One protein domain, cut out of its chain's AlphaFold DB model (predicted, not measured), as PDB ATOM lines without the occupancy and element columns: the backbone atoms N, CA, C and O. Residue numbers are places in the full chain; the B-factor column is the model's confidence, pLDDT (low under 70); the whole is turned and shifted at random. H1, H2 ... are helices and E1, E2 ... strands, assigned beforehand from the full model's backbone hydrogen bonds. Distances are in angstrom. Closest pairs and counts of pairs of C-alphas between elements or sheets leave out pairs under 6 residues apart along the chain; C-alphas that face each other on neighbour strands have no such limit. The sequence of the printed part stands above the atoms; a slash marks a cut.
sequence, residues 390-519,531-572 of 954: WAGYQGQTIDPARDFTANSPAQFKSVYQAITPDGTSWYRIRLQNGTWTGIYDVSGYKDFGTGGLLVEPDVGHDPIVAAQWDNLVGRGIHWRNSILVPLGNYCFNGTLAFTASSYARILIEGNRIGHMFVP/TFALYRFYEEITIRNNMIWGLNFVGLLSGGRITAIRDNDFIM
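This is residues 390 to 519 and 531 to 572 of the 954 residues of an uncharacterized protein of Sphingobium fluviale (UniProt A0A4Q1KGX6). With little regular structure, the chain winds in stacked turns, a loosely formed solenoid with one long wall, the parallel, twisted sheet E1 E2 E4 E6 E7 E8 E10. Small parallel sheets E3 E5 and E9 E11 form other walls; H1 covers the E1 end. The printed part has 172 residues, and the named elements, mostly strand, hold only 66 of the 172 printed residues; along the chain they are E1, H1, then E2 to E11. The whole is compact, radius of gyration of the C-alphas 15.0 A, spanning 44 by 36 by 30 A.

The large sheet holds E1, residues 403 to 406, from C-alpha 403 at (28.666, -0.969, 32.505), E2, 426 to 431, E4, 452 to 457, E6, 477 to 480, E7, 505 to 509, E8, 540 to 544, and E10, 561 to 566. E3, 435 to 441, spans 17.8 A and E5, 464 to 470, 17.9 A. E9 is 547 to 549; E11, 569 to 571, ends at C-alpha (9.017, -20.652, 53.104). H1, 409 to 418, spans 14.1 A.

E1 and E2 are parallel, N 404 and O 428 being 2.8 A apart, within hydrogen-bond range. E1, H1, E2 form a strand-helix-strand unit, parallel neighbours joined through a helix, with a right-handed crossover. H1, every O i to N i+4 pair within range, is on one face, 9.3 A high, making two layers. E8 runs on into E9 at 98 degrees.

Residues 520 to 530 are cut out, leaving a C-alpha gap of 13.0 A. Links E6 to E7 and E9 to E10 are long. pLDDT is under 70 in 61 residues, among them 549 to 572.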
ATOM      1  N   TRP A 390       7.404   1.995  40.247       71.31
ATOM      2  CA  TRP A 390       8.627   2.217  39.472       71.31
ATOM      3  C   TRP A 390       9.013   0.931  38.727       71.31
ATOM      4  O   TRP A 390       9.230  -0.122  39.325       71.31
ATOM      5  N   ALA A 391       9.041   1.008  37.396       65.25
ATOM      6  CA  ALA A 391       9.126  -0.167  36.534       65.25
ATOM      7  C   ALA A 391      10.483  -0.898  36.623       65.25
ATOM      8  O   ALA A 391      10.605  -2.034  36.153       65.25
ATOM      9  N   GLY A 392      11.471  -0.251  37.255       74.31
ATOM     10  CA  GLY A 392      12.845  -0.713  37.350       74.31
ATOM     11  C   GLY A 392      13.540  -0.738  35.994       74.31
ATOM     12  O   GLY A 392      13.093  -0.133  35.019       74.31
ATOM     13  N   TYR A 393      14.646  -1.474  35.935       79.94
ATOM     14  CA  TYR A 393      15.341  -1.741  34.678       79.94
ATOM     15  C   TYR A 393      14.520  -2.723  33.836       79.94
ATOM     16  O   TYR A 393      14.329  -3.872  34.236       79.94
ATOM     17  N   GLN A 394      14.072  -2.286  32.659       80.81
ATOM     18  CA  GLN A 394      13.251  -3.076  31.731       80.81
ATOM     19  C   GLN A 394      14.016  -3.461  30.454       80.81
ATOM     20  O   GLN A 394      13.514  -3.287  29.348       80.81
ATOM     21  N   GLY A 395      15.258  -3.940  30.588       79.81
ATOM     22  CA  GLY A 395      16.053  -4.371  29.427       79.81
ATOM     23  C   GLY A 395      16.524  -3.223  28.531       79.81
ATOM     24  O   GLY A 395      16.743  -3.423  27.340       79.81
ATOM     25  N   GLN A 396      16.656  -2.018  29.088       80.62
ATOM     26  CA  GLN A 396      17.179  -0.862  28.363       80.62
ATOM     27  C   GLN A 396      18.650  -1.088  27.996       80.62
ATOM     28  O   GLN A 396      19.396  -1.669  28.775       80.62
ATOM     29  N   THR A 397      19.102  -0.627  26.833       85.31
ATOM     30  CA  THR A 397      20.520  -0.743  26.468       85.31
ATOM     31  C   THR A 397      21.378   0.069  27.436       85.31
ATOM     32  O   THR A 397      21.157   1.266  27.614       85.31
ATOM     33  N   ILE A 398      22.360  -0.582  28.058       91.38
ATOM     34  CA  ILE A 398      23.324   0.072  28.945       91.38
ATOM     35  C   ILE A 398      24.529   0.461  28.104       91.38
ATOM     36  O   ILE A 398      25.110  -0.384  27.422       91.38
ATOM     37  N   ASP A 399      24.871   1.746  28.134       92.31
ATOM     38  CA  ASP A 399      26.086   2.258  27.507       92.31
ATOM     39  C   ASP A 399      27.299   1.481  28.057       92.31
ATOM     40  O   ASP A 399      27.447   1.410  29.281       92.31
ATOM     41  N   PRO A 400      28.171   0.908  27.207       94.06
ATOM     42  CA  PRO A 400      29.396   0.248  27.655       94.06
ATOM     43  C   PRO A 400      30.258   1.103  28.598       94.06
ATOM     44  O   PRO A 400      30.921   0.555  29.473       94.06
ATOM     45  N   ALA A 401      30.221   2.437  28.486       93.94
ATOM     46  CA  ALA A 401      30.924   3.347  29.397       93.94
ATOM     47  C   ALA A 401      30.317   3.408  30.815       93.94
ATOM     48  O   ALA A 401      30.912   3.981  31.728       93.94
ATOM     49  N   ARG A 402      29.119   2.846  31.002       95.00
ATOM     50  CA  ARG A 402      28.334   2.830  32.248       95.00
ATOM     51  C   ARG A 402      28.069   1.415  32.754       95.00
ATOM     52  O   ARG A 402      27.272   1.227  33.674       95.00
ATOM     53  N   ASP A 403      28.724   0.435  32.144       96.25
ATOM     54  CA  ASP A 403      28.666  -0.969  32.505       96.25
ATOM     55  C   ASP A 403      29.985  -1.389  33.149       96.25
ATOM     56  O   ASP A 403      30.994  -1.622  32.485       96.25
ATOM     57  N   PHE A 404      29.969  -1.458  34.470       96.56
ATOM     58  CA  PHE A 404      31.135  -1.750  35.278       96.56
ATOM     59  C   PHE A 404      31.096  -3.181  35.774       96.56
ATOM     60  O   PHE A 404      30.040  -3.774  35.991       96.56
ATOM     61  N   THR A 405      32.276  -3.702  36.057       95.31
ATOM     62  CA  THR A 405      32.444  -4.991  36.703       95.31
ATOM     63  C   THR A 405      33.128  -4.779  38.039       95.31
ATOM     64  O   THR A 405      34.064  -3.987  38.144       95.31
ATOM     65  N   ALA A 406      32.667  -5.482  39.063       93.44
ATOM     66  CA  ALA A 406      33.315  -5.504  40.359       93.44
ATOM     67  C   ALA A 406      33.525  -6.966  40.773       93.44
ATOM     68  O   ALA A 406      32.619  -7.787  40.637       93.44
ATOM     69  N   ASN A 407      34.723  -7.291  41.259       91.75
ATOM     70  CA  ASN A 407      35.103  -8.640  41.697       91.75
ATOM     71  C   ASN A 407      35.239  -8.776  43.222       91.75
ATOM     72  O   ASN A 407      35.527  -9.850  43.740       91.75
ATOM     73  N   SER A 408      35.085  -7.667  43.941       88.06
ATOM     74  CA  SER A 408      35.209  -7.597  45.390       88.06
ATOM     75  C   SER A 408      34.409  -6.413  45.927       88.06
ATOM     76  O   SER A 408      34.209  -5.424  45.207       88.06
ATOM     77  N   PRO A 409      33.986  -6.444  47.201       84.88
ATOM     78  CA  PRO A 409      33.251  -5.329  47.795       84.88
ATOM     79  C   PRO A 409      34.004  -3.990  47.726       84.88
ATOM     80  O   PRO A 409      33.401  -2.951  47.460       84.88
ATOM     81  N   ALA A 410      35.335  -4.012  47.884       85.56
ATOM     82  CA  ALA A 410      36.184  -2.829  47.739       85.56
ATOM     83  C   ALA A 410      36.129  -2.250  46.315       85.56
ATOM     84  O   ALA A 410      36.033  -1.032  46.146       85.56
ATOM     85  N   GLN A 411      36.128  -3.110  45.290       90.44
ATOM     86  CA  GLN A 411      35.939  -2.667  43.911       90.44
ATOM     87  C   GLN A 411      34.537  -2.125  43.665       90.44
ATOM     88  O   GLN A 411      34.418  -1.094  43.017       90.44
ATOM     89  N   PHE A 412      33.484  -2.745  44.203       90.69
ATOM     90  CA  PHE A 412      32.138  -2.183  44.068       90.69
ATOM     91  C   PHE A 412      32.060  -0.804  44.702       90.69
ATOM     92  O   PHE A 412      31.525   0.103  44.076       90.69
ATOM     93  N   LYS A 413      32.619  -0.611  45.904       88.75
ATOM     94  CA  LYS A 413      32.694   0.713  46.533       88.75
ATOM     95  C   LYS A 413      33.391   1.711  45.609       88.75
ATOM     96  O   LYS A 413      32.843   2.777  45.351       88.75
ATOM     97  N   SER A 414      34.559   1.348  45.077       90.50
ATOM     98  CA  SER A 414      35.313   2.200  44.152       90.50
ATOM     99  C   SER A 414      34.512   2.540  42.891       90.50
ATOM    100  O   SER A 414      34.485   3.695  42.476       90.50
ATOM    101  N   VAL A 415      33.846   1.551  42.291       93.56
ATOM    102  CA  VAL A 415      33.011   1.713  41.096       93.56
ATOM    103  C   VAL A 415      31.815   2.610  41.399       93.56
ATOM    104  O   VAL A 415      31.601   3.599  40.708       93.56
ATOM    105  N   TYR A 416      31.070   2.322  42.465       92.50
ATOM    106  CA  TYR A 416      29.913   3.110  42.879       92.50
ATOM    107  C   TYR A 416      30.285   4.570  43.162       92.50
ATOM    108  O   TYR A 416      29.583   5.490  42.743       92.50
ATOM    109  N   GLN A 417      31.416   4.805  43.833       91.38
ATOM    110  CA  GLN A 417      31.896   6.157  44.117       91.38
ATOM    111  C   GLN A 417      32.308   6.906  42.843       91.38
ATOM    112  O   GLN A 417      32.015   8.102  42.736       91.38
ATOM    113  N   ALA A 418      32.908   6.207  41.872       92.25
ATOM    114  CA  ALA A 418      33.299   6.758  40.574       92.25
ATOM    115  C   ALA A 418      32.105   7.097  39.665       92.25
ATOM    116  O   ALA A 418      32.214   7.984  38.814       92.25
ATOM    117  N   ILE A 419      30.950   6.448  39.850       94.25
ATOM    118  CA  ILE A 419      29.735   6.777  39.098       94.25
ATOM    119  C   ILE A 419      29.314   8.215  39.409       94.25
ATOM    120  O   ILE A 419      29.029   8.573  40.552       94.25
ATOM    121  N   THR A 420      29.222   9.041  38.372       94.12
ATOM    122  CA  THR A 420      28.598  10.368  38.430       94.12
ATOM    123  C   THR A 420      27.285  10.291  37.647       94.12
ATOM    124  O   THR A 420      27.337  10.292  36.415       94.12
ATOM    125  N   PRO A 421      26.128  10.125  38.324       91.94
ATOM    126  CA  PRO A 421      24.840   9.999  37.657       91.94
ATOM    127  C   PRO A 421      24.498  11.267  36.879       91.94
ATOM    128  O   PRO A 421      24.652  12.372  37.394       91.94
ATOM    129  N   ASP A 422      23.983  11.107  35.666       92.12
ATOM    130  CA  ASP A 422      23.439  12.208  34.860       92.12
ATOM    131  C   ASP A 422      21.938  12.463  35.117       92.12
ATOM    132  O   ASP A 422      21.326  13.303  34.461       92.12
ATOM    133  N   GLY A 423      21.331  11.714  36.044       88.94
ATOM    134  CA  GLY A 423      19.914  11.803  36.400       88.94
ATOM    135  C   GLY A 423      18.940  11.163  35.400       88.94
ATOM    136  O   GLY A 423      17.732  11.211  35.631       88.94
ATOM    137  N   THR A 424      19.410  10.572  34.297       90.19
ATOM    138  CA  THR A 424      18.527  10.002  33.257       90.19
ATOM    139  C   THR A 424      18.922   8.604  32.798       90.19
ATOM    140  O   THR A 424      18.060   7.845  32.352       90.19
ATOM    141  N   SER A 425      20.191   8.236  32.941       92.31
ATOM    142  CA  SER A 425      20.756   7.018  32.377       92.31
ATOM    143  C   SER A 425      20.819   5.858  33.361       92.31
ATOM    144  O   SER A 425      20.886   6.035  34.580       92.31
ATOM    145  N   TRP A 426      20.843   4.645  32.809       93.38
ATOM    146  CA  TRP A 426      21.109   3.435  33.576       93.38
ATOM    147  C   TRP A 426      22.601   3.147  33.656       93.38
ATOM    148  O   TRP A 426      23.323   3.211  32.661       93.38
ATOM    149  N   TYR A 427      23.027   2.790  34.855       95.31
ATOM    150  CA  TYR A 427      24.357   2.295  35.164       95.31
ATOM    151  C   TYR A 427      24.222   0.840  35.585       95.31
ATOM    152  O   TYR A 427      23.228   0.470  36.211       95.31
ATOM    153  N   ARG A 428      25.213   0.013  35.261       95.75
ATOM    154  CA  ARG A 428      25.253  -1.384  35.690       95.75
ATOM    155  C   ARG A 428      26.536  -1.694  36.424       95.75
ATOM    156  O   ARG A 428      27.607  -1.303  35.981       95.75
ATOM    157  N   ILE A 429      26.412  -2.434  37.518       95.44
ATOM    158  CA  ILE A 429      27.535  -3.085  38.183       95.44
ATOM    159  C   ILE A 429      27.293  -4.591  38.125       95.44
ATOM    160  O   ILE A 429      26.355  -5.102  38.739       95.44
ATOM    161  N   ARG A 430      28.147  -5.288  37.371       94.62
ATOM    162  CA  ARG A 430      28.177  -6.745  37.258       94.62
ATOM    163  C   ARG A 430      29.080  -7.331  38.332       94.62
ATOM    164  O   ARG A 430      30.268  -7.013  38.398       94.62
ATOM    165  N   LEU A 431      28.501  -8.171  39.178       93.69
ATOM    166  CA  LEU A 431      29.189  -8.849  40.267       93.69
ATOM    167  C   LEU A 431      29.822 -10.152  39.748       93.69
ATOM    168  O   LEU A 431      29.111 -11.054  39.307       93.69
ATOM    169  N   GLN A 432      31.150 -10.257  39.793       92.38
ATOM    170  CA  GLN A 432      31.879 -11.479  39.421       92.38
ATOM    171  C   GLN A 432      31.967 -12.499  40.572       92.38
ATOM    172  O   GLN A 432      31.587 -12.214  41.712       92.38
ATOM    173  N   ASN A 433      32.469 -13.704  40.263       79.25
ATOM    174  CA  ASN A 433      32.541 -14.841  41.190       79.25
ATOM    175  C   ASN A 433      33.417 -14.508  42.397       79.25
ATOM    176  O   ASN A 433      34.551 -14.054  42.263       79.25
ATOM    177  N   GLY A 434      32.884 -14.822  43.571       71.94
ATOM    178  CA  GLY A 434      33.544 -14.676  44.857       71.94
ATOM    179  C   GLY A 434      32.513 -14.684  45.979       71.94
ATOM    180  O   GLY A 434      31.334 -14.410  45.755       71.94
ATOM    181  N   THR A 435      32.952 -14.998  47.194       78.06
ATOM    182  CA  THR A 435      32.159 -14.743  48.399       78.06
ATOM    183  C   THR A 435      32.439 -13.309  48.828       78.06
ATOM    184  O   THR A 435      33.532 -12.981  49.293       78.06
ATOM    185  N   TRP A 436      31.465 -12.429  48.644       83.25
ATOM    186  CA  TRP A 436      31.593 -11.014  48.961       83.25
ATOM    187  C   TRP A 436      31.365 -10.838  50.457       83.25
ATOM    188  O   TRP A 436      30.220 -10.750  50.877       83.25
ATOM    189  N   THR A 437      32.439 -10.834  51.253       79.25
ATOM    190  CA  THR A 437      32.380 -10.725  52.722       79.25
ATOM    191  C   THR A 437      33.009  -9.429  53.238       79.25
ATOM    192  O   THR A 437      34.039  -8.973  52.738       79.25
ATOM    193  N   GLY A 438      32.376  -8.815  54.240       75.75
ATOM    194  CA  GLY A 438      32.875  -7.672  55.023       75.75
ATOM    195  C   GLY A 438      31.892  -6.495  55.151       75.75
ATOM    196  O   GLY A 438      30.866  -6.448  54.477       75.75
ATOM    197  N   ILE A 439      32.217  -5.538  56.025       75.19
ATOM    198  CA  ILE A 439      31.469  -4.282  56.207       75.19
ATOM    199  C   ILE A 439      32.129  -3.201  55.355       75.19
ATOM    200  O   ILE A 439      33.326  -2.943  55.501       75.19
ATOM    201  N   TYR A 440      31.361  -2.561  54.478       73.19
ATOM    202  CA  TYR A 440      31.862  -1.540  53.569       73.19
ATOM    203  C   TYR A 440      30.926  -0.335  53.565       73.19
ATOM    204  O   TYR A 440      29.800  -0.395  53.081       73.19
ATOM    205  N   ASP A 441      31.430   0.786  54.070       75.31
ATOM    206  CA  ASP A 441      30.756   2.075  53.957       75.31
ATOM    207  C   ASP A 441      30.846   2.565  52.512       75.31
ATOM    208  O   ASP A 441      31.916   2.980  52.051       75.31
ATOM    209  N   VAL A 442      29.738   2.489  51.781       76.06
ATOM    210  CA  VAL A 442      29.599   3.054  50.437       76.06
ATOM    211  C   VAL A 442      28.976   4.433  50.583       76.06
ATOM    212  O   VAL A 442      27.874   4.709  50.130       76.06
ATOM    213  N   SER A 443      29.709   5.312  51.260       72.88
ATOM    214  CA  SER A 443      29.289   6.682  51.509       72.88
ATOM    215  C   SER A 443      29.274   7.511  50.219       72.88
ATOM    216  O   SER A 443      30.207   7.473  49.407       72.88
ATOM    217  N   GLY A 444      28.193   8.281  50.057       74.75
ATOM    218  CA  GLY A 444      27.981   9.239  48.970       74.75
ATOM    219  C   GLY A 444      26.603   9.085  48.331       74.75
ATOM    220  O   GLY A 444      26.367   8.128  47.604       74.75
ATOM    221  N   TYR A 445      25.700  10.041  48.569       82.75
ATOM    222  CA  TYR A 445      24.381  10.047  47.932       82.75
ATOM    223  C   TYR A 445      24.496  10.199  46.409       82.75
ATOM    224  O   TYR A 445      25.143  11.131  45.928       82.75
ATOM    225  N   LYS A 446      23.846   9.303  45.658       86.50
ATOM    226  CA  LYS A 446      23.761   9.339  44.190       86.50
ATOM    227  C   LYS A 446      22.290   9.362  43.754       86.50
ATOM    228  O   LYS A 446      21.566   8.384  43.935       86.50
ATOM    229  N   ASP A 447      21.830  10.469  43.177       86.56
ATOM    230  CA  ASP A 447      20.490  10.554  42.578       86.56
ATOM    231  C   ASP A 447      20.559  10.161  41.097       86.56
ATOM    232  O   ASP A 447      21.134  10.888  40.290       86.56
ATOM    233  N   PHE A 448      19.995   9.006  40.733       87.00
ATOM    234  CA  PHE A 448      19.935   8.566  39.336       87.00
ATOM    235  C   PHE A 448      18.721   9.137  38.582       87.00
ATOM    236  O   PHE A 448      18.561   8.854  37.396       87.00
ATOM    237  N   GLY A 449      17.885   9.955  39.236       86.25
ATOM    238  CA  GLY A 449      16.730  10.627  38.647       86.25
ATOM    239  C   GLY A 449      15.721   9.656  38.027       86.25
ATOM    240  O   GLY A 449      15.104   8.861  38.738       86.25
ATOM    241  N   THR A 450      15.509   9.747  36.710       83.12
ATOM    242  CA  THR A 450      14.654   8.813  35.949       83.12
ATOM    243  C   THR A 450      15.390   7.554  35.492       83.12
ATOM    244  O   THR A 450      14.739   6.603  35.054       83.12
ATOM    245  N   GLY A 451      16.722   7.556  35.572       86.88
ATOM    246  CA  GLY A 451      17.574   6.399  35.330       86.88
ATOM    247  C   GLY A 451      17.644   5.475  36.544       86.88
ATOM    248  O   GLY A 451      16.714   5.391  37.352       86.88
ATOM    249  N   GLY A 452      18.762   4.768  36.685       90.81
ATOM    250  CA  GLY A 452      18.967   3.904  37.840       90.81
ATOM    251  C   GLY A 452      20.306   3.185  37.861       90.81
ATOM    252  O   GLY A 452      21.069   3.205  36.898       90.81
ATOM    253  N   LEU A 453      20.572   2.519  38.976       93.62
ATOM    254  CA  LEU A 453      21.683   1.597  39.142       93.62
ATOM    255  C   LEU A 453      21.157   0.166  39.142       93.62
ATOM    256  O   LEU A 453      20.434  -0.225  40.057       93.62
ATOM    257  N   LEU A 454      21.544  -0.617  38.140       94.12
ATOM    258  CA  LEU A 454      21.333  -2.053  38.089       94.12
ATOM    259  C   LEU A 454      22.523  -2.777  38.730       94.12
ATOM    260  O   LEU A 454      23.650  -2.666  38.252       94.12
ATOM    261  N   VAL A 455      22.266  -3.553  39.776       93.50
ATOM    262  CA  VAL A 455      23.237  -4.480  40.365       93.50
ATOM    263  C   VAL A 455      22.782  -5.901  40.051       93.50
ATOM    264  O   VAL A 455      21.677  -6.296  40.427       93.50
ATOM    265  N   GLU A 456      23.609  -6.654  39.330       93.88
ATOM    266  CA  GLU A 456      23.312  -8.030  38.922       93.88
ATOM    267  C   GLU A 456      24.584  -8.890  38.876       93.88
ATOM    268  O   GLU A 456      25.684  -8.346  38.751       93.88
ATOM    269  N   PRO A 457      24.479 -10.227  38.957       92.12
ATOM    270  CA  PRO A 457      25.591 -11.109  38.628       92.12
ATOM    271  C   PRO A 457      26.085 -10.897  37.197       92.12
ATOM    272  O   PRO A 457      25.295 -10.658  36.281       92.12
ATOM    273  N   ASP A 458      27.392 -11.032  36.992       92.81
ATOM    274  CA  ASP A 458      27.945 -11.169  35.647       92.81
ATOM    275  C   ASP A 458      27.518 -12.513  35.027       92.81
ATOM    276  O   ASP A 458      27.228 -13.486  35.728       92.81
ATOM    277  N   VAL A 459      27.477 -12.596  33.696       87.44
ATOM    278  CA  VAL A 459      27.014 -13.808  32.998       87.44
ATOM    279  C   VAL A 459      27.889 -15.001  33.401       87.44
ATOM    280  O   VAL A 459      29.112 -14.934  33.307       87.44
ATOM    281  N   GLY A 460      27.264 -16.088  33.865       85.81
ATOM    282  CA  GLY A 460      27.966 -17.295  34.323       85.81
ATOM    283  C   GLY A 460      28.517 -17.231  35.754       85.81
ATOM    284  O   GLY A 460      29.252 -18.133  36.151       85.81
ATOM    285  N   HIS A 461      28.167 -16.197  36.523       85.75
ATOM    286  CA  HIS A 461      28.585 -16.022  37.912       85.75
ATOM    287  C   HIS A 461      27.366 -16.061  38.850       85.75
ATOM    288  O   HIS A 461      26.284 -15.613  38.475       85.75
ATOM    289  N   ASP A 462      27.537 -16.596  40.062       84.75
ATOM    290  CA  ASP A 462      26.486 -16.670  41.096       84.75
ATOM    291  C   ASP A 462      27.051 -16.145  42.435       84.75
ATOM    292  O   ASP A 462      27.427 -16.923  43.318       84.75
ATOM    293  N   PRO A 463      27.265 -14.820  42.557       84.44
ATOM    294  CA  PRO A 463      27.952 -14.227  43.694       84.44
ATOM    295  C   PRO A 463      27.113 -14.369  44.963       84.44
ATOM    296  O   PRO A 463      25.943 -13.979  45.016       84.44
ATOM    297  N   ILE A 464      27.759 -14.870  46.014       85.38
ATOM    298  CA  ILE A 464      27.204 -14.890  47.365       85.38
ATOM    299  C   ILE A 464      27.573 -13.564  48.024       85.38
ATOM    300  O   ILE A 464      28.737 -13.329  48.364       85.38
ATOM    301  N   VAL A 465      26.582 -12.689  48.185       83.56
ATOM    302  CA  VAL A 465      26.737 -11.371  48.797       83.56
ATOM    303  C   VAL A 465      26.424 -11.449  50.281       83.56
ATOM    304  O   VAL A 465      25.266 -11.464  50.690       83.56
ATOM    305  N   ALA A 466      27.496 -11.475  51.067       78.31
ATOM    306  CA  ALA A 466      27.502 -11.360  52.513       78.31
ATOM    307  C   ALA A 466      28.225 -10.079  52.920       78.31
ATOM    308  O   ALA A 466      29.268 -10.126  53.559       78.31
ATOM    309  N   ALA A 467      27.719  -8.922  52.500       68.06
ATOM    310  CA  ALA A 467      28.367  -7.640  52.753       68.06
ATOM    311  C   ALA A 467      27.376  -6.625  53.318       68.06
ATOM    312  O   ALA A 467      26.240  -6.556  52.870       68.06
ATOM    313  N   GLN A 468      27.822  -5.821  54.279       71.44
ATOM    314  CA  GLN A 468      27.052  -4.725  54.854       71.44
ATOM    315  C   GLN A 468      27.446  -3.480  54.080       71.44
ATOM    316  O   GLN A 468      28.624  -3.130  54.024       71.44
ATOM    317  N   TRP A 469      26.452  -2.845  53.471       71.69
ATOM    318  CA  TRP A 469      26.615  -1.666  52.633       71.69
ATOM    319  C   TRP A 469      26.129  -0.445  53.401       71.69
ATOM    320  O   TRP A 469      25.012   0.022  53.185       71.69
ATOM    321  N   ASP A 470      26.946   0.048  54.327       67.19
ATOM    322  CA  ASP A 470      26.560   1.231  55.087       67.19
ATOM    323  C   ASP A 470      26.437   2.428  54.143       67.19
ATOM    324  O   ASP A 470      27.288   2.651  53.280       67.19
ATOM    325  N   ASN A 471      25.350   3.184  54.297       63.75
ATOM    326  CA  ASN A 471      25.097   4.422  53.559       63.75
ATOM    327  C   ASN A 471      25.038   4.273  52.030       63.75
ATOM    328  O   ASN A 471      25.332   5.235  51.323       63.75
ATOM    329  N   LEU A 472      24.595   3.125  51.500       71.12
ATOM    330  CA  LEU A 472      24.240   3.028  50.082       71.12
ATOM    331  C   LEU A 472      22.978   3.862  49.808       71.12
ATOM    332  O   LEU A 472      21.848   3.372  49.881       71.12
ATOM    333  N   VAL A 473      23.173   5.149  49.524       67.62
ATOM    334  CA  VAL A 473      22.086   6.119  49.402       67.62
ATOM    335  C   VAL A 473      21.881   6.499  47.941       67.62
ATOM    336  O   VAL A 473      22.701   7.198  47.351       67.62
ATOM    337  N   GLY A 474      20.753   6.107  47.350       70.06
ATOM    338  CA  GLY A 474      20.421   6.576  46.010       70.06
ATOM    339  C   GLY A 474      18.966   6.406  45.612       70.06
ATOM    340  O   GLY A 474      18.231   5.589  46.166       70.06
ATOM    341  N   ARG A 475      18.543   7.214  44.641       79.31
ATOM    342  CA  ARG A 475      17.225   7.108  44.010       79.31
ATOM    343  C   ARG A 475      17.346   6.253  42.758       79.31
ATOM    344  O   ARG A 475      18.105   6.615  41.871       79.31
ATOM    345  N   GLY A 476      16.610   5.145  42.694       84.75
ATOM    346  CA  GLY A 476      16.582   4.274  41.521       84.75
ATOM    347  C   GLY A 476      17.586   3.122  41.579       84.75
ATOM    348  O   GLY A 476      18.321   2.902  40.624       84.75
ATOM    349  N   ILE A 477      17.629   2.364  42.678       88.88
ATOM    350  CA  ILE A 477      18.482   1.167  42.789       88.88
ATOM    351  C   ILE A 477      17.659  -0.077  42.444       88.88
ATOM    352  O   ILE A 477      16.620  -0.327  43.050       88.88
ATOM    353  N   HIS A 478      18.134  -0.875  41.493       91.38
ATOM    354  CA  HIS A 478      17.554  -2.159  41.124       91.38
ATOM    355  C   HIS A 478      18.573  -3.274  41.366       91.38
ATOM    356  O   HIS A 478      19.573  -3.367  40.661       91.38
ATOM    357  N   TRP A 479      18.309  -4.129  42.349       91.19
ATOM    358  CA  TRP A 479      19.131  -5.296  42.653       91.19
ATOM    359  C   TRP A 479      18.443  -6.565  42.170       91.19
ATOM    360  O   TRP A 479      17.310  -6.837  42.586       91.19
ATOM    361  N   ARG A 480      19.105  -7.359  41.323       90.31
ATOM    362  CA  ARG A 480      18.499  -8.596  40.829       90.31
ATOM    363  C   ARG A 480      19.402  -9.813  40.757       90.31
ATOM    364  O   ARG A 480      20.618  -9.688  40.656       90.31
ATOM    365  N   ASN A 481      18.764 -10.983  40.765       87.62
ATOM    366  CA  ASN A 481      19.362 -12.296  40.497       87.62
ATOM    367  C   ASN A 481      20.574 -12.671  41.371       87.62
ATOM    368  O   ASN A 481      21.347 -13.531  40.982       87.62
ATOM    369  N   SER A 482      20.770 -12.045  42.534       86.25
ATOM    370  CA  SER A 482      21.914 -12.313  43.419       86.25
ATOM    371  C   SER A 482      21.545 -13.276  44.554       86.25
ATOM    372  O   SER A 482      20.378 -13.365  44.949       86.25
ATOM    373  N   ILE A 483      22.542 -13.959  45.128       86.50
ATOM    374  CA  ILE A 483      22.384 -14.681  46.395       86.50
ATOM    375  C   ILE A 483      22.767 -13.729  47.531       86.50
ATOM    376  O   ILE A 483      23.912 -13.295  47.618       86.50
ATOM    377  N   LEU A 484      21.822 -13.404  48.410       83.88
ATOM    378  CA  LEU A 484      22.043 -12.523  49.561       83.88
ATOM    379  C   LEU A 484      22.051 -13.368  50.842       83.88
ATOM    380  O   LEU A 484      21.043 -14.009  51.153       83.88
ATOM    381  N   VAL A 485      23.164 -13.376  51.584       80.81
ATOM    382  CA  VAL A 485      23.320 -14.147  52.838       80.81
ATOM    383  C   VAL A 485      23.926 -13.280  53.943       80.81
ATOM    384  O   VAL A 485      24.748 -12.428  53.642       80.81
ATOM    385  N   PRO A 486      23.562 -13.441  55.222       72.25
ATOM    386  CA  PRO A 486      24.062 -12.566  56.283       72.25
ATOM    387  C   PRO A 486      25.559 -12.679  56.587       72.25
ATOM    388  O   PRO A 486      26.216 -13.692  56.351       72.25
ATOM    389  N   LEU A 487      26.074 -11.595  57.167       68.75
ATOM    390  CA  LEU A 487      27.458 -11.388  57.587       68.75
ATOM    391  C   LEU A 487      27.779 -12.019  58.956       68.75
ATOM    392  O   LEU A 487      27.878 -11.315  59.952       68.75
ATOM    393  N   GLY A 488      28.011 -13.332  59.019       65.81
ATOM    394  CA  GLY A 488      28.569 -13.989  60.218       65.81
ATOM    395  C   GLY A 488      27.866 -13.674  61.561       65.81
ATOM    396  O   GLY A 488      26.740 -13.194  61.607       65.81
ATOM    397  N   ASN A 489      28.531 -13.965  62.687       54.53
ATOM    398  CA  ASN A 489      27.954 -13.891  64.046       54.53
ATOM    399  C   ASN A 489      27.907 -12.477  64.673       54.53
ATOM    400  O   ASN A 489      27.712 -12.359  65.881       54.53
ATOM    401  N   TYR A 490      28.118 -11.398  63.912       51.03
ATOM    402  CA  TYR A 490      28.033 -10.039  64.464       51.03
ATOM    403  C   TYR A 490      26.607  -9.502  64.315       51.03
ATOM    404  O   TYR A 490      26.231  -8.907  63.311       51.03
ATOM    405  N   CYS A 491      25.817  -9.731  65.364       43.66
ATOM    406  CA  CYS A 491      24.362  -9.589  65.439       43.66
ATOM    407  C   CYS A 491      23.792  -8.160  65.329       43.66
ATOM    408  O   CYS A 491      22.659  -7.955  65.755       43.66
ATOM    409  N   PHE A 492      24.530  -7.167  64.820       41.09
ATOM    410  CA  PHE A 492      24.090  -5.770  64.924       41.09
ATOM    411  C   PHE A 492      23.667  -5.071  63.640       41.09
ATOM    412  O   PHE A 492      22.965  -4.077  63.767       41.09
ATOM    413  N   ASN A 493      23.987  -5.546  62.433       43.38
ATOM    414  CA  ASN A 493      23.566  -4.835  61.221       43.38
ATOM    415  C   ASN A 493      23.340  -5.780  60.035       43.38
ATOM    416  O   ASN A 493      24.131  -6.678  59.767       43.38
ATOM    417  N   GLY A 494      22.209  -5.586  59.353       48.56
ATOM    418  CA  GLY A 494      21.689  -6.498  58.340       48.56
ATOM    419  C   GLY A 494      22.566  -6.662  57.098       48.56
ATOM    420  O   GLY A 494      23.345  -5.791  56.723       48.56
ATOM    421  N   THR A 495      22.337  -7.774  56.397       48.44
ATOM    422  CA  THR A 495      22.930  -8.160  55.102       48.44
ATOM    423  C   THR A 495      22.812  -7.101  54.000       48.44
ATOM    424  O   THR A 495      23.511  -7.158  52.998       48.44
ATOM    425  N   LEU A 496      21.882  -6.158  54.139       53.81
ATOM    426  CA  LEU A 496      21.679  -5.039  53.226       53.81
ATOM    427  C   LEU A 496      20.947  -3.935  53.994       53.81
ATOM    428  O   LEU A 496      19.722  -3.843  53.978       53.81
ATOM    429  N   ALA A 497      21.707  -3.125  54.727       52.12
ATOM    430  CA  ALA A 497      21.188  -1.928  55.373       52.12
ATOM    431  C   ALA A 497      21.199  -0.768  54.368       52.12
ATOM    432  O   ALA A 497      22.186  -0.052  54.229       52.12
ATOM    433  N   PHE A 498      20.099  -0.563  53.642       56.78
ATOM    434  CA  PHE A 498      19.935   0.678  52.885       56.78
ATOM    435  C   PHE A 498      19.579   1.795  53.865       56.78
ATOM    436  O   PHE A 498      18.422   1.931  54.260       56.78
ATOM    437  N   THR A 499      20.560   2.596  54.269       54.06
ATOM    438  CA  THR A 499      20.291   3.852  54.975       54.06
ATOM    439  C   THR A 499      19.914   4.901  53.932       54.06
ATOM    440  O   THR A 499      20.766   5.632  53.434       54.06
ATOM    441  N   ALA A 500      18.646   4.940  53.525       52.72
ATOM    442  CA  ALA A 500      18.205   5.876  52.501       52.72
ATOM    443  C   ALA A 500      17.983   7.288  53.077       52.72
ATOM    444  O   ALA A 500      17.365   7.481  54.123       52.72
ATOM    445  N   SER A 501      18.459   8.314  52.369       54.09
ATOM    446  CA  SER A 501      17.989   9.686  52.544       54.09
ATOM    447  C   SER A 501      16.585   9.818  51.937       54.09
ATOM    448  O   SER A 501      16.043   8.874  51.358       54.09
ATOM    449  N   SER A 502      15.975  10.994  52.071       54.56
ATOM    450  CA  SER A 502      14.539  11.252  51.911       54.56
ATOM    451  C   SER A 502      13.877  10.961  50.546       54.56
ATOM    452  O   SER A 502      12.733  11.366  50.367       54.56
ATOM    453  N   TYR A 503      14.513  10.257  49.595       63.22
ATOM    454  CA  TYR A 503      13.999  10.072  48.222       63.22
ATOM    455  C   TYR A 503      14.363   8.738  47.525       63.22
ATOM    456  O   TYR A 503      14.450   8.692  46.300       63.22
ATOM    457  N   ALA A 504      14.615   7.638  48.245       67.94
ATOM    458  CA  ALA A 504      15.019   6.380  47.595       67.94
ATOM    459  C   ALA A 504      13.849   5.576  46.984       67.94
ATOM    460  O   ALA A 504      12.844   5.317  47.650       67.94
ATOM    461  N   ARG A 505      14.043   5.109  45.739       76.31
ATOM    462  CA  ARG A 505      13.263   4.033  45.098       76.31
ATOM    463  C   ARG A 505      14.141   2.801  44.946       76.31
ATOM    464  O   ARG A 505      15.197   2.903  44.318       76.31
ATOM    465  N   ILE A 506      13.715   1.675  45.515       80.62
ATOM    466  CA  ILE A 506      14.475   0.418  45.497       80.62
ATOM    467  C   ILE A 506      13.605  -0.710  44.944       80.62
ATOM    468  O   ILE A 506      12.489  -0.935  45.417       80.62
ATOM    469  N   LEU A 507      14.133  -1.437  43.961       84.06
ATOM    470  CA  LEU A 507      13.552  -2.665  43.424       84.06
ATOM    471  C   LEU A 507      14.495  -3.840  43.705       84.06
ATOM    472  O   LEU A 507      15.656  -3.805  43.308       84.06
ATOM    473  N   ILE A 508      13.990  -4.878  44.369       83.94
ATOM    474  CA  ILE A 508      14.709  -6.130  44.634       83.94
ATOM    475  C   ILE A 508      13.968  -7.255  43.909       83.94
ATOM    476  O   ILE A 508      12.824  -7.569  44.256       83.94
ATOM    477  N   GLU A 509      14.594  -7.846  42.890       84.38
ATOM    478  CA  GLU A 509      13.941  -8.815  42.002       84.38
ATOM    479  C   GLU A 509      14.756 -10.089  41.729       84.38
ATOM    480  O   GLU A 509      15.937 -10.013  41.430       84.38
ATOM    481  N   GLY A 510      14.154 -11.280  41.767       82.19
ATOM    482  CA  GLY A 510      14.845 -12.499  41.304       82.19
ATOM    483  C   GLY A 510      15.948 -13.030  42.230       82.19
ATOM    484  O   GLY A 510      16.709 -13.905  41.830       82.19
ATOM    485  N   ASN A 511      16.097 -12.500  43.446       81.50
ATOM    486  CA  ASN A 511      17.190 -12.861  44.353       81.50
ATOM    487  C   ASN A 511      16.865 -14.121  45.171       81.50
ATOM    488  O   ASN A 511      15.708 -14.380  45.515       81.50
ATOM    489  N   ARG A 512      17.904 -14.874  45.548       82.25
ATOM    490  CA  ARG A 512      17.815 -15.934  46.565       82.25
ATOM    491  C   ARG A 512      18.269 -15.350  47.898       82.25
ATOM    492  O   ARG A 512      19.449 -15.062  48.076       82.25
ATOM    493  N   ILE A 513      17.337 -15.145  48.819       77.19
ATOM    494  CA  ILE A 513      17.591 -14.512  50.117       77.19
ATOM    495  C   ILE A 513      17.541 -15.608  51.184       77.19
ATOM    496  O   ILE A 513      16.463 -16.101  51.517       77.19
ATOM    497  N   GLY A 514      18.713 -16.032  51.666       63.19
ATOM    498  CA  GLY A 514      18.869 -17.225  52.505       63.19
ATOM    499  C   GLY A 514      19.524 -16.962  53.865       63.19
ATOM    500  O   GLY A 514      20.324 -16.044  54.019       63.19
ATOM    501  N   HIS A 515      19.218 -17.829  54.839       49.34
ATOM    502  CA  HIS A 515      19.912 -17.952  56.133       49.34
ATOM    503  C   HIS A 515      19.919 -16.715  57.037       49.34
ATOM    504  O   HIS A 515      20.838 -16.547  57.828       49.34
ATOM    505  N   MET A 516      18.864 -15.900  57.032       50.16
ATOM    506  CA  MET A 516      18.703 -14.803  57.999       50.16
ATOM    507  C   MET A 516      18.530 -15.250  59.466       50.16
ATOM    508  O   MET A 516      18.192 -14.445  60.318       50.16
ATOM    509  N   PHE A 517      18.781 -16.511  59.805       40.41
ATOM    510  CA  PHE A 517      18.820 -16.992  61.179       40.41
ATOM    511  C   PHE A 517      20.070 -17.848  61.367       40.41
ATOM    512  O   PHE A 517      20.129 -18.985  60.904       40.41
ATOM    513  N   VAL A 518      21.067 -17.315  62.072       38.06
ATOM    514  CA  VAL A 518      22.003 -18.156  62.820       38.06
ATOM    515  C   VAL A 518      21.283 -18.577  64.107       38.06
ATOM    516  O   VAL A 518      20.936 -17.696  64.898       38.06
ATOM    517  N   PRO A 519      21.023 -19.873  64.344       33.91
ATOM    518  CA  PRO A 519      20.539 -20.347  65.631       33.91
ATOM    519  C   PRO A 519      21.719 -20.326  66.610       33.91
ATOM    520  O   PRO A 519      22.439 -21.306  66.772       33.91
ATOM    521  N   THR A 531      18.458  -9.526  61.079       48.97
ATOM    522  CA  THR A 531      17.328  -8.879  60.414       48.97
ATOM    523  C   THR A 531      17.768  -8.198  59.132       48.97
ATOM    524  O   THR A 531      18.814  -7.557  59.061       48.97
ATOM    525  N   PHE A 532      16.929  -8.306  58.104       53.03
ATOM    526  CA  PHE A 532      16.983  -7.448  56.935       53.03
ATOM    527  C   PHE A 532      16.387  -6.114  57.382       53.03
ATOM    528  O   PHE A 532      15.180  -5.889  57.315       53.03
ATOM    529  N   ALA A 533      17.233  -5.281  57.981       53.69
ATOM    530  CA  ALA A 533      16.825  -4.009  58.544       53.69
ATOM    531  C   ALA A 533      16.800  -2.942  57.443       53.69
ATOM    532  O   ALA A 533      17.831  -2.495  56.946       53.69
ATOM    533  N   LEU A 534      15.594  -2.525  57.074       58.41
ATOM    534  CA  LEU A 534      15.351  -1.380  56.211       58.41
ATOM    535  C   LEU A 534      15.245  -0.127  57.100       58.41
ATOM    536  O   LEU A 534      14.224   0.090  57.749       58.41
ATOM    537  N   TYR A 535      16.273   0.731  57.097       52.88
ATOM    538  CA  TYR A 535      16.311   1.968  57.893       52.88
ATOM    539  C   TYR A 535      15.918   3.215  57.066       52.88
ATOM    540  O   TYR A 535      16.639   3.605  56.156       52.88
ATOM    541  N   ARG A 536      14.814   3.889  57.450       55.97
ATOM    542  CA  ARG A 536      14.325   5.206  56.950       55.97
ATOM    543  C   ARG A 536      14.108   5.305  55.423       55.97
ATOM    544  O   ARG A 536      15.001   5.697  54.686       55.97
ATOM    545  N   PHE A 537      12.878   5.089  54.948       56.31
ATOM    546  CA  PHE A 537      12.491   5.353  53.546       56.31
ATOM    547  C   PHE A 537      11.328   6.326  53.484       56.31
ATOM    548  O   PHE A 537      10.458   6.287  54.347       56.31
ATOM    549  N   TYR A 538      11.289   7.143  52.430       55.91
ATOM    550  CA  TYR A 538      10.245   8.149  52.216       55.91
ATOM    551  C   TYR A 538       9.490   7.997  50.876       55.91
ATOM    552  O   TYR A 538       8.374   8.498  50.787       55.91
ATOM    553  N   GLU A 539      10.021   7.283  49.864       72.31
ATOM    554  CA  GLU A 539       9.340   7.071  48.563       72.31
ATOM    555  C   GLU A 539       8.773   5.643  48.388       72.31
ATOM    556  O   GLU A 539       7.608   5.422  48.724       72.31
ATOM    557  N   GLU A 540       9.540   4.680  47.850       76.50
ATOM    558  CA  GLU A 540       9.005   3.374  47.418       76.50
ATOM    559  C   GLU A 540      10.025   2.222  47.515       76.50
ATOM    560  O   GLU A 540      11.148   2.323  47.020       76.50
ATOM    561  N   ILE A 541       9.596   1.080  48.069       76.06
ATOM    562  CA  ILE A 541      10.306  -0.208  47.963       76.06
ATOM    563  C   ILE A 541       9.394  -1.246  47.303       76.06
ATOM    564  O   ILE A 541       8.243  -1.428  47.715       76.06
ATOM    565  N   THR A 542       9.934  -1.955  46.311       79.56
ATOM    566  CA  THR A 542       9.290  -3.091  45.639       79.56
ATOM    567  C   THR A 542      10.169  -4.337  45.750       79.56
ATOM    568  O   THR A 542      11.330  -4.316  45.353       79.56
ATOM    569  N   ILE A 543       9.610  -5.437  46.259       80.06
ATOM    570  CA  ILE A 543      10.273  -6.747  46.360       80.06
ATOM    571  C   ILE A 543       9.434  -7.765  45.578       80.06
ATOM    572  O   ILE A 543       8.287  -8.037  45.955       80.06
ATOM    573  N   ARG A 544       9.967  -8.338  44.492       80.19
ATOM    574  CA  ARG A 544       9.222  -9.305  43.662       80.19
ATOM    575  C   ARG A 544      10.055 -10.466  43.121       80.19
ATOM    576  O   ARG A 544      11.238 -10.288  42.892       80.19
ATOM    577  N   ASN A 545       9.455 -11.625  42.853       79.75
ATOM    578  CA  ASN A 545      10.142 -12.774  42.234       79.75
ATOM    579  C   ASN A 545      11.385 -13.286  43.001       79.75
ATOM    580  O   ASN A 545      12.280 -13.863  42.399       79.75
ATOM    581  N   ASN A 546      11.492 -13.045  44.308       77.06
ATOM    582  CA  ASN A 546      12.591 -13.526  45.148       77.06
ATOM    583  C   ASN A 546      12.188 -14.827  45.855       77.06
ATOM    584  O   ASN A 546      11.027 -15.014  46.212       77.06
ATOM    585  N   MET A 547      13.162 -15.690  46.131       78.62
ATOM    586  CA  MET A 547      12.994 -16.828  47.036       78.62
ATOM    587  C   MET A 547      13.473 -16.393  48.423       78.62
ATOM    588  O   MET A 547      14.651 -16.070  48.581       78.62
ATOM    589  N   ILE A 548      12.569 -16.316  49.404       75.00
ATOM    590  CA  ILE A 548      12.842 -15.684  50.706       75.00
ATOM    591  C   ILE A 548      12.719 -16.708  51.838       75.00
ATOM    592  O   ILE A 548      11.648 -17.279  52.050       75.00
ATOM    593  N   TRP A 549      13.798 -16.892  52.607       62.41
ATOM    594  CA  TRP A 549      13.819 -17.695  53.837       62.41
ATOM    595  C   TRP A 549      14.010 -16.798  55.074       62.41
ATOM    596  O   TRP A 549      15.101 -16.277  55.300       62.41
ATOM    597  N   GLY A 550      12.959 -16.651  55.896       57.31
ATOM    598  CA  GLY A 550      13.028 -16.020  57.228       57.31
ATOM    599  C   GLY A 550      13.141 -14.488  57.252       57.31
ATOM    600  O   GLY A 550      14.108 -13.950  57.784       57.31
ATOM    601  N   LEU A 551      12.154 -13.767  56.707       56.38
ATOM    602  CA  LEU A 551      12.150 -12.297  56.674       56.38
ATOM    603  C   LEU A 551      11.531 -11.689  57.943       56.38
ATOM    604  O   LEU A 551      10.366 -11.940  58.240       56.38
ATOM    605  N   ASN A 552      12.278 -10.828  58.637       57.09
ATOM    606  CA  ASN A 552      11.778 -10.010  59.747       57.09
ATOM    607  C   ASN A 552      11.886  -8.519  59.403       57.09
ATOM    608  O   ASN A 552      12.947  -8.060  58.981       57.09
ATOM    609  N   PHE A 553      10.806  -7.762  59.620       56.88
ATOM    610  CA  PHE A 553      10.780  -6.304  59.481       56.88
ATOM    611  C   PHE A 553      10.850  -5.652  60.865       56.88
ATOM    612  O   PHE A 553       9.954  -5.852  61.680       56.88
ATOM    613  N   VAL A 554      11.869  -4.832  61.123       49.53
ATOM    614  CA  VAL A 554      11.994  -4.075  62.380       49.53
ATOM    615  C   VAL A 554      11.951  -2.570  62.087       49.53
ATOM    616  O   VAL A 554      12.820  -2.050  61.401       49.53
ATOM    617  N   GLY A 555      10.928  -1.888  62.621       46.41
ATOM    618  CA  GLY A 555      10.893  -0.441  62.903       46.41
ATOM    619  C   GLY A 555      10.951   0.555  61.731       46.41
ATOM    620  O   GLY A 555      12.003   1.107  61.425       46.41
ATOM    621  N   LEU A 556       9.788   0.918  61.172       49.47
ATOM    622  CA  LEU A 556       9.618   2.055  60.253       49.47
ATOM    623  C   LEU A 556       9.567   3.388  61.023       49.47
ATOM    624  O   LEU A 556       8.530   3.755  61.576       49.47
ATOM    625  N   LEU A 557      10.660   4.150  61.020       45.88
ATOM    626  CA  LEU A 557      10.631   5.566  61.396       45.88
ATOM    627  C   LEU A 557      10.412   6.422  60.132       45.88
ATOM    628  O   LEU A 557      11.297   6.533  59.289       45.88
ATOM    629  N   SER A 558       9.201   6.993  60.055       46.44
ATOM    630  CA  SER A 558       8.688   8.075  59.185       46.44
ATOM    631  C   SER A 558       8.596   7.867  57.658       46.44
ATOM    632  O   SER A 558       9.595   7.915  56.953       46.44
ATOM    633  N   GLY A 559       7.357   7.834  57.141       55.53
ATOM    634  CA  GLY A 559       6.975   8.454  55.857       55.53
ATOM    635  C   GLY A 559       6.864   7.581  54.596       55.53
ATOM    636  O   GLY A 559       6.064   7.916  53.728       55.53
ATOM    637  N   GLY A 560       7.618   6.488  54.470       55.44
ATOM    638  CA  GLY A 560       7.693   5.708  53.221       55.44
ATOM    639  C   GLY A 560       6.526   4.755  52.954       55.44
ATOM    640  O   GLY A 560       5.892   4.243  53.878       55.44
ATOM    641  N   ARG A 561       6.269   4.469  51.667       57.50
ATOM    642  CA  ARG A 561       5.331   3.427  51.218       57.50
ATOM    643  C   ARG A 561       6.086   2.148  50.842       57.50
ATOM    644  O   ARG A 561       7.001   2.172  50.024       57.50
ATOM    645  N   ILE A 562       5.660   1.009  51.389       60.41
ATOM    646  CA  ILE A 562       6.014  -0.316  50.856       60.41
ATOM    647  C   ILE A 562       4.912  -0.684  49.859       60.41
ATOM    648  O   ILE A 562       3.801  -1.024  50.264       60.41
ATOM    649  N   THR A 563       5.183  -0.560  48.558       53.69
ATOM    650  CA  THR A 563       4.148  -0.711  47.518       53.69
ATOM    651  C   THR A 563       3.880  -2.182  47.160       53.69
ATOM    652  O   THR A 563       2.803  -2.507  46.642       53.69
ATOM    653  N   ALA A 564       4.828  -3.103  47.405       54.66
ATOM    654  CA  ALA A 564       4.675  -4.497  46.975       54.66
ATOM    655  C   ALA A 564       5.694  -5.498  47.556       54.66
ATOM    656  O   ALA A 564       6.895  -5.357  47.340       54.66
ATOM    657  N   ILE A 565       5.181  -6.585  48.139       60.31
ATOM    658  CA  ILE A 565       5.829  -7.904  48.205       60.31
ATOM    659  C   ILE A 565       4.994  -8.817  47.290       60.31
ATOM    660  O   ILE A 565       3.836  -9.086  47.611       60.31
ATOM    661  N   ARG A 566       5.493  -9.212  46.111       56.62
ATOM    662  CA  ARG A 566       4.694  -9.940  45.093       56.62
ATOM    663  C   ARG A 566       5.455 -11.108  44.486       56.62
ATOM    664  O   ARG A 566       6.650 -10.991  44.274       56.62
ATOM    665  N   ASP A 567       4.747 -12.192  44.167       60.88
ATOM    666  CA  ASP A 567       5.283 -13.325  43.395       60.88
ATOM    667  C   ASP A 567       6.622 -13.869  43.961       60.88
ATOM    668  O   ASP A 567       7.473 -14.348  43.224       60.88
ATOM    669  N   ASN A 568       6.828 -13.744  45.280       61.25
ATOM    670  CA  ASN A 568       7.976 -14.303  45.989       61.25
ATOM    671  C   ASN A 568       7.575 -15.676  46.544       61.25
ATOM    672  O   ASN A 568       6.495 -15.800  47.132       61.25
ATOM    673  N   ASP A 569       8.454 -16.665  46.418       53.22
ATOM    674  CA  ASP A 569       8.278 -17.957  47.076       53.22
ATOM    675  C   ASP A 569       8.700 -17.813  48.541       53.22
ATOM    676  O   ASP A 569       9.881 -17.639  48.865       53.22
ATOM    677  N   PHE A 570       7.707 -17.828  49.432       56.59
ATOM    678  CA  PHE A 570       7.903 -17.782  50.876       56.59
ATOM    679  C   PHE A 570       7.924 -19.192  51.453       56.59
ATOM    680  O   PHE A 570       6.960 -19.939  51.314       56.59
ATOM    681  N   ILE A 571       8.987 -19.514  52.185       47.81
ATOM    682  CA  ILE A 571       9.017 -20.652  53.104       47.81
ATOM    683  C   ILE A 571       9.038 -20.035  54.510       47.81
ATOM    684  O   ILE A 571      10.065 -19.499  54.928       47.81
ATOM    685  N   MET A 572       7.890 -19.980  55.205       41.31
ATOM    686  CA  MET A 572       7.755 -19.266  56.490       41.31
ATOM    687  C   MET A 572       7.096 -20.082  57.614       41.31
ATOM    688  O   MET A 572       6.090 -20.753  57.412       41.31
TER     689      MET A 572